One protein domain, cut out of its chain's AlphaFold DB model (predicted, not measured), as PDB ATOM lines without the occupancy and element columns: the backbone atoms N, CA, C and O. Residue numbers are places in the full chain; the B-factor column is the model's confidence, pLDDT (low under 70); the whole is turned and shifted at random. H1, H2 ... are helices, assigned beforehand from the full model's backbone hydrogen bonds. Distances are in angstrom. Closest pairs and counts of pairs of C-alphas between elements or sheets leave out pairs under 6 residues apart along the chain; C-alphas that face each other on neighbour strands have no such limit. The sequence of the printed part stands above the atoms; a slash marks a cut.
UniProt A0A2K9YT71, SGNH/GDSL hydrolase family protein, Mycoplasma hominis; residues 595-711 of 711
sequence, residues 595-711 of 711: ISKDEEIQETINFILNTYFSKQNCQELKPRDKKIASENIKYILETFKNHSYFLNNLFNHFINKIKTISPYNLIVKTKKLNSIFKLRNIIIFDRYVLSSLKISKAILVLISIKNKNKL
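AT A GLANCE: This is residues 595 to 711 of the 711 residues of the protein "SGNH/GDSL hydrolase family protein" of Mycoplasma hominis (UniProt A0A2K9YT71). Long helices H5 and H2 pack side by side, with H1 crossing H2; beyond H2, H3 and then H4 make an arm, from which residues 668 to 688 return to H5. The 117 printed residues include five named helices, H1 to H5 in order, and no named strand: all helix. The whole is only just compact, close to loose: radius of gyration of the C-alphas 15.9 A, spans 42 by 41 by 28 A.

IN THESE COORDINATES: Find C-alpha 689 at (31.245, 34.632, 5.904); H5 runs 27.9 A to C-alpha 708 at (57.231, 34.343, 15.988). H2 spans residues 623 to 641, 26.8 A; H3 644 to 658; H1 601 to 613; H4 663 to 667.

HOW THE PARTS SIT: H5 touches H2 at a shallow tilt of 24 degrees, opposite ways; their closest C-alphas, Ala 698 and Asn 632, are 5.4 A apart. H2, with residues 626 to 634 alone, touches H1; closest are C-alphas Ile 633 and Ile 605, 6.2 A. H3 and H4 are apart. In H1 to H5 every O i to N i+4 pair is within hydrogen-bond range.

THE WHOLE: The printed part has no cut; the H4 to H5 link is long. Look for pLDDT under 70 at residues 614 to 620, 670 to 687 and 711.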
ATOM      1  N   ILE A 595      46.829  23.132  -9.349       93.38
ATOM      2  CA  ILE A 595      47.644  23.160  -8.114       93.38
ATOM      3  C   ILE A 595      46.968  22.499  -6.898       93.38
ATOM      4  O   ILE A 595      47.593  22.321  -5.854       93.38
ATOM      5  N   SER A 596      45.676  22.172  -6.987       91.94
ATOM      6  CA  SER A 596      44.903  21.545  -5.901       91.94
ATOM      7  C   SER A 596      44.494  20.097  -6.194       91.94
ATOM      8  O   SER A 596      43.736  19.499  -5.415       91.94
ATOM      9  N   LYS A 597      44.996  19.504  -7.289       91.19
ATOM     10  CA  LYS A 597      44.895  18.059  -7.542       91.19
ATOM     11  C   LYS A 597      45.614  17.285  -6.446       91.19
ATOM     12  O   LYS A 597      46.641  17.730  -5.947       91.19
ATOM     13  N   ASP A 598      45.095  16.113  -6.100       86.25
ATOM     14  CA  ASP A 598      45.612  15.337  -4.966       86.25
ATOM     15  C   ASP A 598      47.076  14.901  -5.179       86.25
ATOM     16  O   ASP A 598      47.837  14.818  -4.217       86.25
ATOM     17  N   GLU A 599      47.488  14.722  -6.437       87.44
ATOM     18  CA  GLU A 599      48.866  14.416  -6.848       87.44
ATOM     19  C   GLU A 599      49.824  15.623  -6.707       87.44
ATOM     20  O   GLU A 599      50.996  15.443  -6.393       87.44
ATOM     21  N   GLU A 600      49.318  16.852  -6.854       87.19
ATOM     22  CA  GLU A 600      50.101  18.105  -6.952       87.19
ATOM     23  C   GLU A 600      50.035  18.966  -5.673       87.19
ATOM     24  O   GLU A 600      50.838  19.880  -5.445       87.19
ATOM     25  N   ILE A 601      49.059  18.697  -4.797       90.31
ATOM     26  CA  ILE A 601      48.752  19.551  -3.642       90.31
ATOM     27  C   ILE A 601      49.927  19.640  -2.663       90.31
ATOM     28  O   ILE A 601      50.156  20.691  -2.065       90.31
ATOM     29  N   GLN A 602      50.713  18.568  -2.517       91.00
ATOM     30  CA  GLN A 602      51.865  18.558  -1.618       91.00
ATOM     31  C   GLN A 602      53.028  19.400  -2.158       91.00
ATOM     32  O   GLN A 602      53.686  20.097  -1.380       91.00
ATOM     33  N   GLU A 603      53.259  19.386  -3.474       90.94
ATOM     34  CA  GLU A 603      54.233  20.266  -4.128       90.94
ATOM     35  C   GLU A 603      53.821  21.732  -3.962       90.94
ATOM     36  O   GLU A 603      54.626  22.559  -3.530       90.94
ATOM     37  N   THR A 604      52.534  22.031  -4.147       92.81
ATOM     38  CA  THR A 604      51.965  23.368  -3.926       92.81
ATOM     39  C   THR A 604      52.121  23.838  -2.476       92.81
ATOM     40  O   THR A 604      52.507  24.983  -2.227       92.81
ATOM     41  N   ILE A 605      51.880  22.967  -1.491       92.38
ATOM     42  CA  ILE A 605      52.095  23.289  -0.071       92.38
ATOM     43  C   ILE A 605      53.570  23.607   0.195       92.38
ATOM     44  O   ILE A 605      53.874  24.612   0.844       92.38
ATOM     45  N   ASN A 606      54.488  22.784  -0.316       89.06
ATOM     46  CA  ASN A 606      55.927  22.998  -0.161       89.06
ATOM     47  C   ASN A 606      56.374  24.313  -0.814       89.06
ATOM     48  O   ASN A 606      57.122  25.078  -0.204       89.06
ATOM     49  N   PHE A 607      55.861  24.618  -2.004       90.44
ATOM     50  CA  PHE A 607      56.098  25.879  -2.697       90.44
ATOM     51  C   PHE A 607      55.647  27.095  -1.869       90.44
ATOM     52  O   PHE A 607      56.417  28.043  -1.675       90.44
ATOM     53  N   ILE A 608      54.424  27.071  -1.328       89.62
ATOM     54  CA  ILE A 608      53.897  28.164  -0.495       89.62
ATOM     55  C   ILE A 608      54.739  28.321   0.778       89.62
ATOM     56  O   ILE A 608      55.055  29.447   1.166       89.62
ATOM     57  N   LEU A 609      55.144  27.215   1.414       87.31
ATOM     58  CA  LEU A 609      56.027  27.250   2.583       87.31
ATOM     59  C   LEU A 609      57.360  27.927   2.252       87.31
ATOM     60  O   LEU A 609      57.755  28.871   2.939       87.31
ATOM     61  N   ASN A 610      58.014  27.486   1.178       83.50
ATOM     62  CA  ASN A 610      59.316  28.000   0.770       83.50
ATOM     63  C   ASN A 610      59.242  29.492   0.417       83.50
ATOM     64  O   ASN A 610      60.082  30.267   0.857       83.50
ATOM     65  N   THR A 611      58.207  29.936  -0.299       84.44
ATOM     66  CA  THR A 611      58.094  31.334  -0.756       84.44
ATOM     67  C   THR A 611      57.539  32.312   0.281       84.44
ATOM     68  O   THR A 611      57.875  33.504   0.258       84.44
ATOM     69  N   TYR A 612      56.662  31.867   1.188       83.44
ATOM     70  CA  TYR A 612      56.066  32.735   2.209       83.44
ATOM     71  C   TYR A 612      57.005  32.966   3.402       83.44
ATOM     72  O   TYR A 612      57.029  34.077   3.957       83.44
ATOM     73  N   PHE A 613      57.790  31.944   3.760       80.69
ATOM     74  CA  PHE A 613      58.685  31.944   4.918       80.69
ATOM     75  C   PHE A 613      60.175  32.137   4.574       80.69
ATOM     76  O   PHE A 613      60.977  32.274   5.494       80.69
ATOM     77  N   SER A 614      60.571  32.224   3.296       69.81
ATOM     78  CA  SER A 614      61.957  32.555   2.916       69.81
ATOM     79  C   SER A 614      62.386  33.944   3.423       69.81
ATOM     80  O   SER A 614      61.721  34.938   3.104       69.81
ATOM     81  N   LYS A 615      63.538  34.031   4.107       60.72
ATOM     82  CA  LYS A 615      64.260  35.281   4.421       60.72
ATOM     83  C   LYS A 615      65.664  35.252   3.803       60.72
ATOM     84  O   LYS A 615      66.222  34.179   3.626       60.72
ATOM     85  N   GLN A 616      66.241  36.424   3.513       51.97
ATOM     86  CA  GLN A 616      67.586  36.568   2.918       51.97
ATOM     87  C   GLN A 616      68.726  35.961   3.758       51.97
ATOM     88  O   GLN A 616      69.774  35.687   3.194       51.97
ATOM     89  N   ASN A 617      68.523  35.724   5.062       45.12
ATOM     90  CA  ASN A 617      69.481  35.078   5.962       45.12
ATOM     91  C   ASN A 617      68.743  34.028   6.816       45.12
ATOM     92  O   ASN A 617      67.786  34.360   7.519       45.12
ATOM     93  N   CYS A 618      69.165  32.770   6.691       50.19
ATOM     94  CA  CYS A 618      68.478  31.547   7.109       50.19
ATOM     95  C   CYS A 618      68.087  31.463   8.597       50.19
ATOM     96  O   CYS A 618      68.944  31.475   9.479       50.19
ATOM     97  N   GLN A 619      66.804  31.199   8.858       53.44
ATOM     98  CA  GLN A 619      66.378  30.266   9.905       53.44
ATOM     99  C   GLN A 619      65.334  29.335   9.290       53.44
ATOM    100  O   GLN A 619      64.291  29.796   8.825       53.44
ATOM    101  N   GLU A 620      65.616  28.032   9.255       64.88
ATOM    102  CA  GLU A 620      64.601  27.048   8.887       64.88
ATOM    103  C   GLU A 620      63.473  27.074   9.924       64.88
ATOM    104  O   GLU A 620      63.712  27.143  11.134       64.88
ATOM    105  N   LEU A 621      62.224  27.027   9.452       76.25
ATOM    106  CA  LEU A 621      61.069  26.864  10.331       76.25
ATOM    107  C   LEU A 621      61.272  25.635  11.219       76.25
ATOM    108  O   LEU A 621      61.530  24.538  10.718       76.25
ATOM    109  N   LYS A 622      61.073  25.795  12.532       81.94
ATOM    110  CA  LYS A 622      61.107  24.667  13.471       81.94
ATOM    111  C   LYS A 622      60.168  23.551  12.980       81.94
ATOM    112  O   LYS A 622      59.057  23.875  12.554       81.94
ATOM    113  N   PRO A 623      60.522  22.258  13.116       82.81
ATOM    114  CA  PRO A 623      59.725  21.148  12.577       82.81
ATOM    115  C   PRO A 623      58.240  21.193  12.965       82.81
ATOM    116  O   PRO A 623      57.362  20.967  12.133       82.81
ATOM    117  N   ARG A 624      57.946  21.574  14.217       86.88
ATOM    118  CA  ARG A 624      56.576  21.771  14.711       86.88
ATOM    119  C   ARG A 624      55.842  22.906  13.991       86.88
ATOM    120  O   ARG A 624      54.698  22.724  13.591       86.88
ATOM    121  N   ASP A 625      56.488  24.057  13.819       86.62
ATOM    122  CA  ASP A 625      55.896  25.218  13.146       86.62
ATOM    123  C   ASP A 625      55.721  24.944  11.637       86.62
ATOM    124  O   ASP A 625      54.708  25.336  11.063       86.62
ATOM    125  N   LYS A 626      56.642  24.191  11.011       86.50
ATOM    126  CA  LYS A 626      56.527  23.715   9.621       86.50
ATOM    127  C   LYS A 626      55.326  22.784   9.432       86.50
ATOM    128  O   LYS A 626      54.572  22.966   8.479       86.50
ATOM    129  N   LYS A 627      55.110  21.833  10.353       89.81
ATOM    130  CA  LYS A 627      53.942  20.935  10.333       89.81
ATOM    131  C   LYS A 627      52.628  21.718  10.440       89.81
ATOM    132  O   LYS A 627      51.765  21.564   9.584       89.81
ATOM    133  N   ILE A 628      52.520  22.618  11.421       91.12
ATOM    134  CA  ILE A 628      51.319  23.451  11.614       91.12
ATOM    135  C   ILE A 628      51.066  24.340  10.387       91.12
ATOM    136  O   ILE A 628      49.924  24.480   9.948       91.12
ATOM    137  N   ALA A 629      52.113  24.940   9.814       89.56
ATOM    138  CA  ALA A 629      51.983  25.762   8.617       89.56
ATOM    139  C   ALA A 629      51.515  24.938   7.405       89.56
ATOM    140  O   ALA A 629      50.605  25.367   6.701       89.56
ATOM    141  N   SER A 630      52.076  23.742   7.205       91.19
ATOM    142  CA  SER A 630      51.675  22.807   6.146       91.19
ATOM    143  C   SER A 630      50.199  22.409   6.258       91.19
ATOM    144  O   SER A 630      49.457  22.536   5.285       91.19
ATOM    145  N   GLU A 631      49.742  22.030   7.457       93.56
ATOM    146  CA  GLU A 631      48.340  21.678   7.731       93.56
ATOM    147  C   GLU A 631      47.387  22.854   7.461       93.56
ATOM    148  O   GLU A 631      46.335  22.672   6.850       93.56
ATOM    149  N   ASN A 632      47.764  24.078   7.853       94.19
ATOM    150  CA  ASN A 632      46.944  25.267   7.600       94.19
ATOM    151  C   ASN A 632      46.917  25.657   6.114       94.19
ATOM    152  O   ASN A 632      45.869  26.074   5.626       94.19
ATOM    153  N   ILE A 633      48.026  25.510   5.379       93.25
ATOM    154  CA  ILE A 633      48.050  25.741   3.925       93.25
ATOM    155  C   ILE A 633      47.163  24.713   3.220       93.25
ATOM    156  O   ILE A 633      46.319  25.102   2.415       93.25
ATOM    157  N   LYS A 634      47.294  23.424   3.566       93.88
ATOM    158  CA  LYS A 634      46.443  22.353   3.034       93.88
ATOM    159  C   LYS A 634      44.964  22.646   3.276       93.88
ATOM    160  O   LYS A 634      44.175  22.628   2.338       93.88
ATOM    161  N   TYR A 635      44.613  23.018   4.507       93.19
ATOM    162  CA  TYR A 635      43.249  23.392   4.872       93.19
ATOM    163  C   TYR A 635      42.709  24.562   4.036       93.19
ATOM    164  O   TYR A 635      41.560  24.528   3.595       93.19
ATOM    165  N   ILE A 636      43.525  25.595   3.796       91.00
ATOM    166  CA  ILE A 636      43.144  26.732   2.945       91.00
ATOM    167  C   ILE A 636      42.865  26.259   1.510       91.00
ATOM    168  O   ILE A 636      41.820  26.605   0.960       91.00
ATOM    169  N   LEU A 637      43.758  25.453   0.926       91.69
ATOM    170  CA  LEU A 637      43.610  24.927  -0.437       91.69
ATOM    171  C   LEU A 637      42.360  24.043  -0.577       91.69
ATOM    172  O   LEU A 637      41.559  24.261  -1.481       91.69
ATOM    173  N   GLU A 638      42.129  23.110   0.347       90.62
ATOM    174  CA  GLU A 638      40.935  22.252   0.350       90.62
ATOM    175  C   GLU A 638      39.647  23.060   0.553       90.62
ATOM    176  O   GLU A 638      38.625  22.796  -0.084       90.62
ATOM    177  N   THR A 639      39.685  24.094   1.400       88.38
ATOM    178  CA  THR A 639      38.528  24.976   1.600       88.38
ATOM    179  C   THR A 639      38.196  25.740   0.322       88.38
ATOM    180  O   THR A 639      37.020  25.834  -0.025       88.38
ATOM    181  N   PHE A 640      39.198  26.252  -0.399       88.94
ATOM    182  CA  PHE A 640      38.987  26.889  -1.701       88.94
ATOM    183  C   PHE A 640      38.466  25.901  -2.754       88.94
ATOM    184  O   PHE A 640      37.490  26.221  -3.430       88.94
ATOM    185  N   LYS A 641      39.033  24.687  -2.824       87.94
ATOM    186  CA  LYS A 641      38.601  23.600  -3.725       87.94
ATOM    187  C   LYS A 641      37.121  23.249  -3.534       87.94
ATOM    188  O   LYS A 641      36.391  23.110  -4.508       87.94
ATOM    189  N   ASN A 642      36.657  23.203  -2.286       86.38
ATOM    190  CA  ASN A 642      35.270  22.864  -1.948       86.38
ATOM    191  C   ASN A 642      34.280  24.042  -2.058       86.38
ATOM    192  O   ASN A 642      33.075  23.841  -1.917       86.38
ATOM    193  N   HIS A 643      34.754  25.272  -2.298       86.88
ATOM    194  CA  HIS A 643      33.919  26.479  -2.383       86.88
ATOM    195  C   HIS A 643      34.269  27.324  -3.623       86.88
ATOM    196  O   HIS A 643      34.617  28.502  -3.511       86.88
ATOM    197  N   SER A 644      34.129  26.745  -4.818       81.38
ATOM    198  CA  SER A 644      34.496  27.373  -6.103       81.38
ATOM    199  C   SER A 644      33.880  28.763  -6.332       81.38
ATOM    200  O   SER A 644      34.553  29.670  -6.812       81.38
ATOM    201  N   TYR A 645      32.629  28.999  -5.920       82.19
ATOM    202  CA  TYR A 645      32.009  30.328  -6.045       82.19
ATOM    203  C   TYR A 645      32.716  31.392  -5.187       82.19
ATOM    204  O   TYR A 645      32.907  32.528  -5.626       82.19
ATOM    205  N   PHE A 646      33.136  31.031  -3.969       84.12
ATOM    206  CA  PHE A 646      33.902  31.929  -3.102       84.12
ATOM    207  C   PHE A 646      35.271  32.245  -3.720       84.12
ATOM    208  O   PHE A 646      35.686  33.403  -3.748       84.12
ATOM    209  N   LEU A 647      35.936  31.234  -4.283       86.06
ATOM    210  CA  LEU A 647      37.207  31.394  -4.985       86.06
ATOM    211  C   LEU A 647      37.080  32.304  -6.223       86.06
ATOM    212  O   LEU A 647      37.872  33.231  -6.385       86.06
ATOM    213  N   ASN A 648      36.037  32.127  -7.038       85.69
ATOM    214  CA  ASN A 648      35.768  32.980  -8.200       85.69
ATOM    215  C   ASN A 648      35.523  34.448  -7.815       85.69
ATOM    216  O   ASN A 648      36.002  35.360  -8.495       85.69
ATOM    217  N   ASN A 649      34.850  34.700  -6.687       84.50
ATOM    218  CA  ASN A 649      34.721  36.050  -6.137       84.50
ATOM    219  C   ASN A 649      36.084  36.647  -5.748       84.50
ATOM    220  O   ASN A 649      36.349  37.819  -6.033       84.50
ATOM    221  N   LEU A 650      36.981  35.851  -5.157       85.44
ATOM    222  CA  LEU A 650      38.345  36.291  -4.855       85.44
ATOM    223  C   LEU A 650      39.156  36.576  -6.123       85.44
ATOM    224  O   LEU A 650      39.846  37.597  -6.167       85.44
ATOM    225  N   PHE A 651      39.036  35.759  -7.175       89.75
ATOM    226  CA  PHE A 651      39.663  36.042  -8.471       89.75
ATOM    227  C   PHE A 651      39.129  37.321  -9.106       89.75
ATOM    228  O   PHE A 651      39.908  38.145  -9.583       89.75
ATOM    229  N   ASN A 652      37.820  37.560  -9.039       87.56
ATOM    230  CA  ASN A 652      37.224  38.810  -9.499       87.56
ATOM    231  C   ASN A 652      37.782  40.026  -8.728       87.56
ATOM    232  O   ASN A 652      38.120  41.050  -9.329       87.56
ATOM    233  N   HIS A 653      37.941  39.930  -7.405       85.56
ATOM    234  CA  HIS A 653      38.592  40.980  -6.615       85.56
ATOM    235  C   HIS A 653      40.074  41.153  -6.967       85.56
ATOM    236  O   HIS A 653      40.552  42.286  -7.053       85.56
ATOM    237  N   PHE A 654      40.795  40.059  -7.199       86.25
ATOM    238  CA  PHE A 654      42.196  40.068  -7.607       86.25
ATOM    239  C   PHE A 654      42.395  40.755  -8.962       86.25
ATOM    240  O   PHE A 654      43.187  41.693  -9.055       86.25
ATOM    241  N   ILE A 655      41.609  40.385  -9.975       89.50
ATOM    242  CA  ILE A 655      41.611  41.012 -11.305       89.50
ATOM    243  C   ILE A 655      41.309  42.511 -11.209       89.50
ATOM    244  O   ILE A 655      42.019  43.333 -11.791       89.50
ATOM    245  N   ASN A 656      40.305  42.891 -10.410       86.12
ATOM    246  CA  ASN A 656      39.959  44.298 -10.195       86.12
ATOM    247  C   ASN A 656      41.077  45.117  -9.544       86.12
ATOM    248  O   ASN A 656      41.079  46.338  -9.683       86.12
ATOM    249  N   LYS A 657      42.016  44.476  -8.847       85.81
ATOM    250  CA  LYS A 657      43.209  45.145  -8.330       85.81
ATOM    251  C   LYS A 657      44.348  45.140  -9.328       85.81
ATOM    252  O   LYS A 657      44.972  46.179  -9.516       85.81
ATOM    253  N   ILE A 658      44.601  44.009  -9.980       87.25
ATOM    254  CA  ILE A 658      45.671  43.895 -10.971       87.25
ATOM    255  C   ILE A 658      45.512  44.907 -12.098       87.25
ATOM    256  O   ILE A 658      46.513  45.490 -12.506       87.25
ATOM    257  N   LYS A 659      44.284  45.173 -12.557       88.81
ATOM    258  CA  LYS A 659      44.043  46.179 -13.604       88.81
ATOM    259  C   LYS A 659      44.564  47.576 -13.237       88.81
ATOM    260  O   LYS A 659      44.817  48.369 -14.121       88.81
ATOM    261  N   THR A 660      44.704  47.881 -11.941       86.00
ATOM    262  CA  THR A 660      45.191  49.185 -11.447       86.00
ATOM    263  C   THR A 660      46.705  49.228 -11.232       86.00
ATOM    264  O   THR A 660      47.252  50.266 -10.868       86.00
ATOM    265  N   ILE A 661      47.392  48.099 -11.415       87.38
ATOM    266  CA  ILE A 661      48.851  48.045 -11.377       87.38
ATOM    267  C   ILE A 661      49.380  48.632 -12.679       87.38
ATOM    268  O   ILE A 661      48.811  48.397 -13.737       87.38
ATOM    269  N   SER A 662      50.497  49.348 -12.590       87.12
ATOM    270  CA  SER A 662      51.287  49.769 -13.744       87.12
ATOM    271  C   SER A 662      52.475  48.816 -13.906       87.12
ATOM    272  O   SER A 662      53.456  48.971 -13.171       87.12
ATOM    273  N   PRO A 663      52.427  47.817 -14.814       84.12
ATOM    274  CA  PRO A 663      53.580  46.957 -15.087       84.12
ATOM    275  C   PRO A 663      54.784  47.765 -15.567       84.12
ATOM    276  O   PRO A 663      55.921  47.460 -15.218       84.12
ATOM    277  N   TYR A 664      54.528  48.842 -16.311       88.00
ATOM    278  CA  TYR A 664      55.563  49.734 -16.810       88.00
ATOM    279  C   TYR A 664      56.398  50.333 -15.677       88.00
ATOM    280  O   TYR A 664      57.618  50.197 -15.695       88.00
ATOM    281  N   ASN A 665      55.759  50.886 -14.639       84.38
ATOM    282  CA  ASN A 665      56.461  51.453 -13.481       84.38
ATOM    283  C   ASN A 665      57.312  50.422 -12.717       84.38
ATOM    284  O   ASN A 665      58.270  50.803 -12.041       84.38
ATOM    285  N   LEU A 666      56.999  49.125 -12.831       79.19
ATOM    286  CA  LEU A 666      57.830  48.048 -12.277       79.19
ATOM    287  C   LEU A 666      59.100  47.841 -13.089       79.19
ATOM    288  O   LEU A 666      60.169  47.666 -12.508       79.19
ATOM    289  N   ILE A 667      58.977  47.895 -14.414       78.75
ATOM    290  CA  ILE A 667      60.097  47.755 -15.347       78.75
ATOM    291  C   ILE A 667      61.039  48.955 -15.210       78.75
ATOM    292  O   ILE A 667      62.244  48.771 -15.050       78.75
ATOM    293  N   VAL A 668      60.500  50.180 -15.189       81.50
ATOM    294  CA  VAL A 668      61.303  51.415 -15.074       81.50
ATOM    295  C   VAL A 668      61.661  51.792 -13.626       81.50
ATOM    296  O   VAL A 668      62.323  52.799 -13.397       81.50
ATOM    297  N   LYS A 669      61.269  50.972 -12.636       71.38
ATOM    298  CA  LYS A 669      61.599  51.102 -11.199       71.38
ATOM    299  C   LYS A 669      61.227  52.455 -10.559       71.38
ATOM    300  O   LYS A 669      61.864  52.880  -9.597       71.38
ATOM    301  N   THR A 670      60.179  53.123 -11.035       63.81
ATOM    302  CA  THR A 670      59.807  54.484 -10.592       63.81
ATOM    303  C   THR A 670      58.983  54.527  -9.307       63.81
ATOM    304  O   THR A 670      59.015  55.529  -8.592       63.81
ATOM    305  N   LYS A 671      58.223  53.470  -8.982       64.62
ATOM    306  CA  LYS A 671      57.331  53.438  -7.807       64.62
ATOM    307  C   LYS A 671      57.315  52.071  -7.125       64.62
ATOM    308  O   LYS A 671      57.298  51.031  -7.779       64.62
ATOM    309  N   LYS A 672      57.249  52.072  -5.788       61.53
ATOM    310  CA  LYS A 672      56.995  50.854  -4.999       61.53
ATOM    311  C   LYS A 672      55.541  50.411  -5.177       61.53
ATOM    312  O   LYS A 672      54.626  51.228  -5.085       61.53
ATOM    313  N   LEU A 673      55.329  49.110  -5.375       62.44
ATOM    314  CA  LEU A 673      53.990  48.523  -5.386       62.44
ATOM    315  C   LEU A 673      53.342  48.625  -4.008       62.44
ATOM    316  O   LEU A 673      53.898  48.166  -3.009       62.44
ATOM    317  N   ASN A 674      52.115  49.135  -3.977       61.81
ATOM    318  CA  ASN A 674      51.231  48.913  -2.845       61.81
ATOM    319  C   ASN A 674      50.863  47.425  -2.765       61.81
ATOM    320  O   ASN A 674      50.678  46.771  -3.791       61.81
ATOM    321  N   SER A 675      50.716  46.889  -1.547       61.44
ATOM    322  CA  SER A 675      50.329  45.484  -1.371       61.44
ATOM    323  C   SER A 675      48.991  45.189  -2.060       61.44
ATOM    324  O   SER A 675      47.948  45.737  -1.682       61.44
ATOM    325  N   ILE A 676      49.029  44.291  -3.045       60.12
ATOM    326  CA  ILE A 676      47.873  43.853  -3.840       60.12
ATOM    327  C   ILE A 676      46.885  43.101  -2.932       60.12
ATOM    328  O   ILE A 676      45.672  43.348  -2.946       60.12
ATOM    329  N   PHE A 677      47.411  42.261  -2.036       59.41
ATOM    330  CA  PHE A 677      46.632  41.498  -1.069       59.41
ATOM    331  C   PHE A 677      46.695  42.123   0.331       59.41
ATOM    332  O   PHE A 677      47.752  42.409   0.888       59.41
ATOM    333  N   LYS A 678      45.516  42.348   0.910       66.38
ATOM    334  CA  LYS A 678      45.286  42.719   2.312       66.38
ATOM    335  C   LYS A 678      44.297  41.696   2.862       66.38
ATOM    336  O   LYS A 678      43.360  41.354   2.144       66.38
ATOM    337  N   LEU A 679      44.470  41.259   4.109       63.06
ATOM    338  CA  LEU A 679      43.605  40.249   4.740       63.06
ATOM    339  C   LEU A 679      42.112  40.612   4.634       63.06
ATOM    340  O   LEU A 679      41.276  39.765   4.348       63.06
ATOM    341  N   ARG A 680      41.799  41.912   4.737       65.38
ATOM    342  CA  ARG A 680      40.442  42.459   4.579       65.38
ATOM    343  C   ARG A 680      39.760  42.150   3.242       65.38
ATOM    344  O   ARG A 680      38.555  42.291   3.169       65.38
ATOM    345  N   ASN A 681      40.499  41.779   2.189       65.62
ATOM    346  CA  ASN A 681      39.884  41.415   0.904       65.62
ATOM    347  C   ASN A 681      39.514  39.922   0.825       65.62
ATOM    348  O   ASN A 681      38.954  39.510  -0.181       65.62
ATOM    349  N   ILE A 682      39.890  39.121   1.826       63.72
ATOM    350  CA  ILE A 682      39.500  37.707   1.951       63.72
ATOM    351  C   ILE A 682      38.218  37.590   2.786       63.72
ATOM    352  O   ILE A 682      37.446  36.656   2.605       63.72
ATOM    353  N   ILE A 683      37.978  38.558   3.675       63.12
ATOM    354  CA  ILE A 683      36.764  38.659   4.486       63.12
ATOM    355  C   ILE A 683      35.643  39.201   3.596       63.12
ATOM    356  O   ILE A 683      35.672  40.368   3.205       63.12
ATOM    357  N   ILE A 684      34.665  38.353   3.282       64.31
ATOM    358  CA  ILE A 684      33.474  38.725   2.513       64.31
ATOM    359  C   ILE A 684      32.270  38.615   3.447       64.31
ATOM    360  O   ILE A 684      32.024  37.557   4.023       64.31
ATOM    361  N   PHE A 685      31.540  39.720   3.616       58.62
ATOM    362  CA  PHE A 685      30.326  39.789   4.433       58.62
ATOM    363  C   PHE A 685      29.088  39.403   3.610       58.62
ATOM    364  O   PHE A 685      28.224  40.232   3.342       58.62
ATOM    365  N   ASP A 686      29.034  38.148   3.163       66.00
ATOM    366  CA  ASP A 686      27.895  37.556   2.451       66.00
ATOM    367  C   ASP A 686      27.624  36.100   2.910       66.00
ATOM    368  O   ASP A 686      28.024  35.687   3.999       66.00
ATOM    369  N   ARG A 687      26.950  35.280   2.089       66.69
ATOM    370  CA  ARG A 687      26.699  33.854   2.391       66.69
ATOM    371  C   ARG A 687      27.971  33.007   2.593       66.69
ATOM    372  O   ARG A 687      27.865  31.858   3.012       66.69
ATOM    373  N   TYR A 688      29.163  33.550   2.331       71.69
ATOM    374  CA  TYR A 688      30.458  32.892   2.515       71.69
ATOM    375  C   TYR A 688      31.234  33.369   3.752       71.69
ATOM    376  O   TYR A 688      32.395  32.982   3.922       71.69
ATOM    377  N   VAL A 689      30.614  34.145   4.657       77.19
ATOM    378  CA  VAL A 689      31.245  34.632   5.904       77.19
ATOM    379  C   VAL A 689      31.941  33.506   6.671       77.19
ATOM    380  O   VAL A 689      33.098  33.661   7.055       77.19
ATOM    381  N   LEU A 690      31.294  32.349   6.843       78.62
ATOM    382  CA  LEU A 690      31.868  31.225   7.595       78.62
ATOM    383  C   LEU A 690      33.147  30.670   6.950       78.62
ATOM    384  O   LEU A 690      34.132  30.432   7.654       78.62
ATOM    385  N   SER A 691      33.164  30.497   5.627       78.56
ATOM    386  CA  SER A 691      34.358  30.048   4.892       78.56
ATOM    387  C   SER A 691      35.457  31.116   4.922       78.56
ATOM    388  O   SER A 691      36.625  30.793   5.149       78.56
ATOM    389  N   SER A 692      35.086  32.397   4.819       79.56
ATOM    390  CA  SER A 692      36.019  33.524   4.916       79.56
ATOM    391  C   SER A 692      36.681  33.633   6.298       79.56
ATOM    392  O   SER A 692      37.890  33.857   6.383       79.56
ATOM    393  N   LEU A 693      35.933  33.402   7.385       82.00
ATOM    394  CA  LEU A 693      36.443  33.414   8.760       82.00
ATOM    395  C   LEU A 693      37.384  32.235   9.017       82.00
ATOM    396  O   LEU A 693      38.442  32.413   9.622       82.00
ATOM    397  N   LYS A 694      37.034  31.044   8.518       83.44
ATOM    398  CA  LYS A 694      37.869  29.836   8.613       83.44
ATOM    399  C   LYS A 694      39.216  30.021   7.908       83.44
ATOM    400  O   LYS A 694      40.258  29.767   8.512       83.44
ATOM    401  N   ILE A 695      39.206  30.538   6.680       85.94
ATOM    402  CA  ILE A 695      40.431  30.840   5.923       85.94
ATOM    403  C   ILE A 695      41.229  31.953   6.607       85.94
ATOM    404  O   ILE A 695      42.440  31.833   6.774       85.94
ATOM    405  N   SER A 696      40.561  33.013   7.068       85.50
ATOM    406  CA  SER A 696      41.220  34.118   7.774       85.50
ATOM    407  C   SER A 696      41.913  33.640   9.052       85.50
ATOM    408  O   SER A 696      43.047  34.041   9.308       85.50
ATOM    409  N   LYS A 697      41.288  32.735   9.818       88.69
ATOM    410  CA  LYS A 697      41.899  32.104  10.997       88.69
ATOM    411  C   LYS A 697      43.167  31.334  10.623       88.69
ATOM    412  O   LYS A 697      44.195  31.534  11.263       88.69
ATOM    413  N   ALA A 698      43.117  30.512   9.575       89.81
ATOM    414  CA  ALA A 698      44.281  29.765   9.099       89.81
ATOM    415  C   ALA A 698      45.415  30.696   8.620       89.81
ATOM    416  O   ALA A 698      46.578  30.494   8.967       89.81
ATOM    417  N   ILE A 699      45.095  31.785   7.910       88.44
ATOM    418  CA  ILE A 699      46.091  32.785   7.490       88.44
ATOM    419  C   ILE A 699      46.692  33.522   8.697       88.44
ATOM    420  O   ILE A 699      47.901  33.754   8.728       88.44
ATOM    421  N   LEU A 700      45.893  33.866   9.711       89.31
ATOM    422  CA  LEU A 700      46.393  34.486  10.944       89.31
ATOM    423  C   LEU A 700      47.372  33.569  11.689       89.31
ATOM    424  O   LEU A 700      48.372  34.061  12.211       89.31
ATOM    425  N   VAL A 701      47.146  32.251  11.679       90.94
ATOM    426  CA  VAL A 701      48.113  31.271  12.204       90.94
ATOM    427  C   VAL A 701      49.432  31.342  11.428       90.94
ATOM    428  O   VAL A 701      50.491  31.438  12.046       90.94
ATOM    429  N   LEU A 702      49.395  31.388  10.090       89.12
ATOM    430  CA  LEU A 702      50.604  31.526   9.262       89.12
ATOM    431  C   LEU A 702      51.352  32.844   9.527       89.12
ATOM    432  O   LEU A 702      52.579  32.850   9.630       89.12
ATOM    433  N   ILE A 703      50.629  33.960   9.677       87.44
ATOM    434  CA  ILE A 703      51.201  35.264  10.052       87.44
ATOM    435  C   ILE A 703      51.841  35.191  11.445       87.44
ATOM    436  O   ILE A 703      52.963  35.658  11.629       87.44
ATOM    437  N   SER A 704      51.171  34.567  12.418       88.38
ATOM    438  CA  SER A 704      51.702  34.394  13.772       88.38
ATOM    439  C   SER A 704      52.983  33.564  13.778       88.38
ATOM    440  O   SER A 704      53.932  33.924  14.471       88.38
ATOM    441  N   ILE A 705      53.037  32.473  13.005       87.19
ATOM    442  CA  ILE A 705      54.241  31.643  12.861       87.19
ATOM    443  C   ILE A 705      55.380  32.461  12.249       87.19
ATOM    444  O   ILE A 705      56.507  32.410  12.745       87.19
ATOM    445  N   LYS A 706      55.085  33.252  11.212       83.62
ATOM    446  CA  LYS A 706      56.067  34.115  10.551       83.62
ATOM    447  C   LYS A 706      56.656  35.146  11.521       83.62
ATOM    448  O   LYS A 706      57.873  35.222  11.675       83.62
ATOM    449  N   ASN A 707      55.793  35.856  12.249       84.06
ATOM    450  CA  ASN A 707      56.191  36.862  13.235       84.06
ATOM    451  C   ASN A 707      56.986  36.251  14.399       84.06
ATOM    452  O   ASN A 707      58.021  36.790  14.789       84.06
ATOM    453  N   LYS A 708      56.547  35.095  14.921       84.00
ATOM    454  CA  LYS A 708      57.231  34.343  15.988       84.00
ATOM    455  C   LYS A 708      58.664  33.975  15.605       84.00
ATOM    456  O   LYS A 708      59.557  34.049  16.443       84.00
ATOM    457  N   ASN A 709      58.884  33.594  14.349       77.38
ATOM    458  CA  ASN A 709      60.202  33.228  13.831       77.38
ATOM    459  C   ASN A 709      60.977  34.436  13.255       77.38
ATOM    460  O   ASN A 709      62.051  34.257  12.693       77.38
ATOM    461  N   LYS A 710      60.469  35.671  13.424       73.12
ATOM    462  CA  LYS A 710      61.065  36.920  12.913       73.12
ATOM    463  C   LYS A 710      61.382  36.867  11.408       73.12
ATOM    464  O   LYS A 710      62.409  37.409  10.994       73.12
ATOM    465  N   LEU A 711      60.532  36.223  10.603       63.22
ATOM    466  CA  LEU A 711      60.737  36.006   9.162       63.22
ATOM    467  C   LEU A 711      60.156  37.118   8.286       63.22
ATOM    468  O   LEU A 711      59.004  37.541   8.524       63.22
TER     469      LEU A 711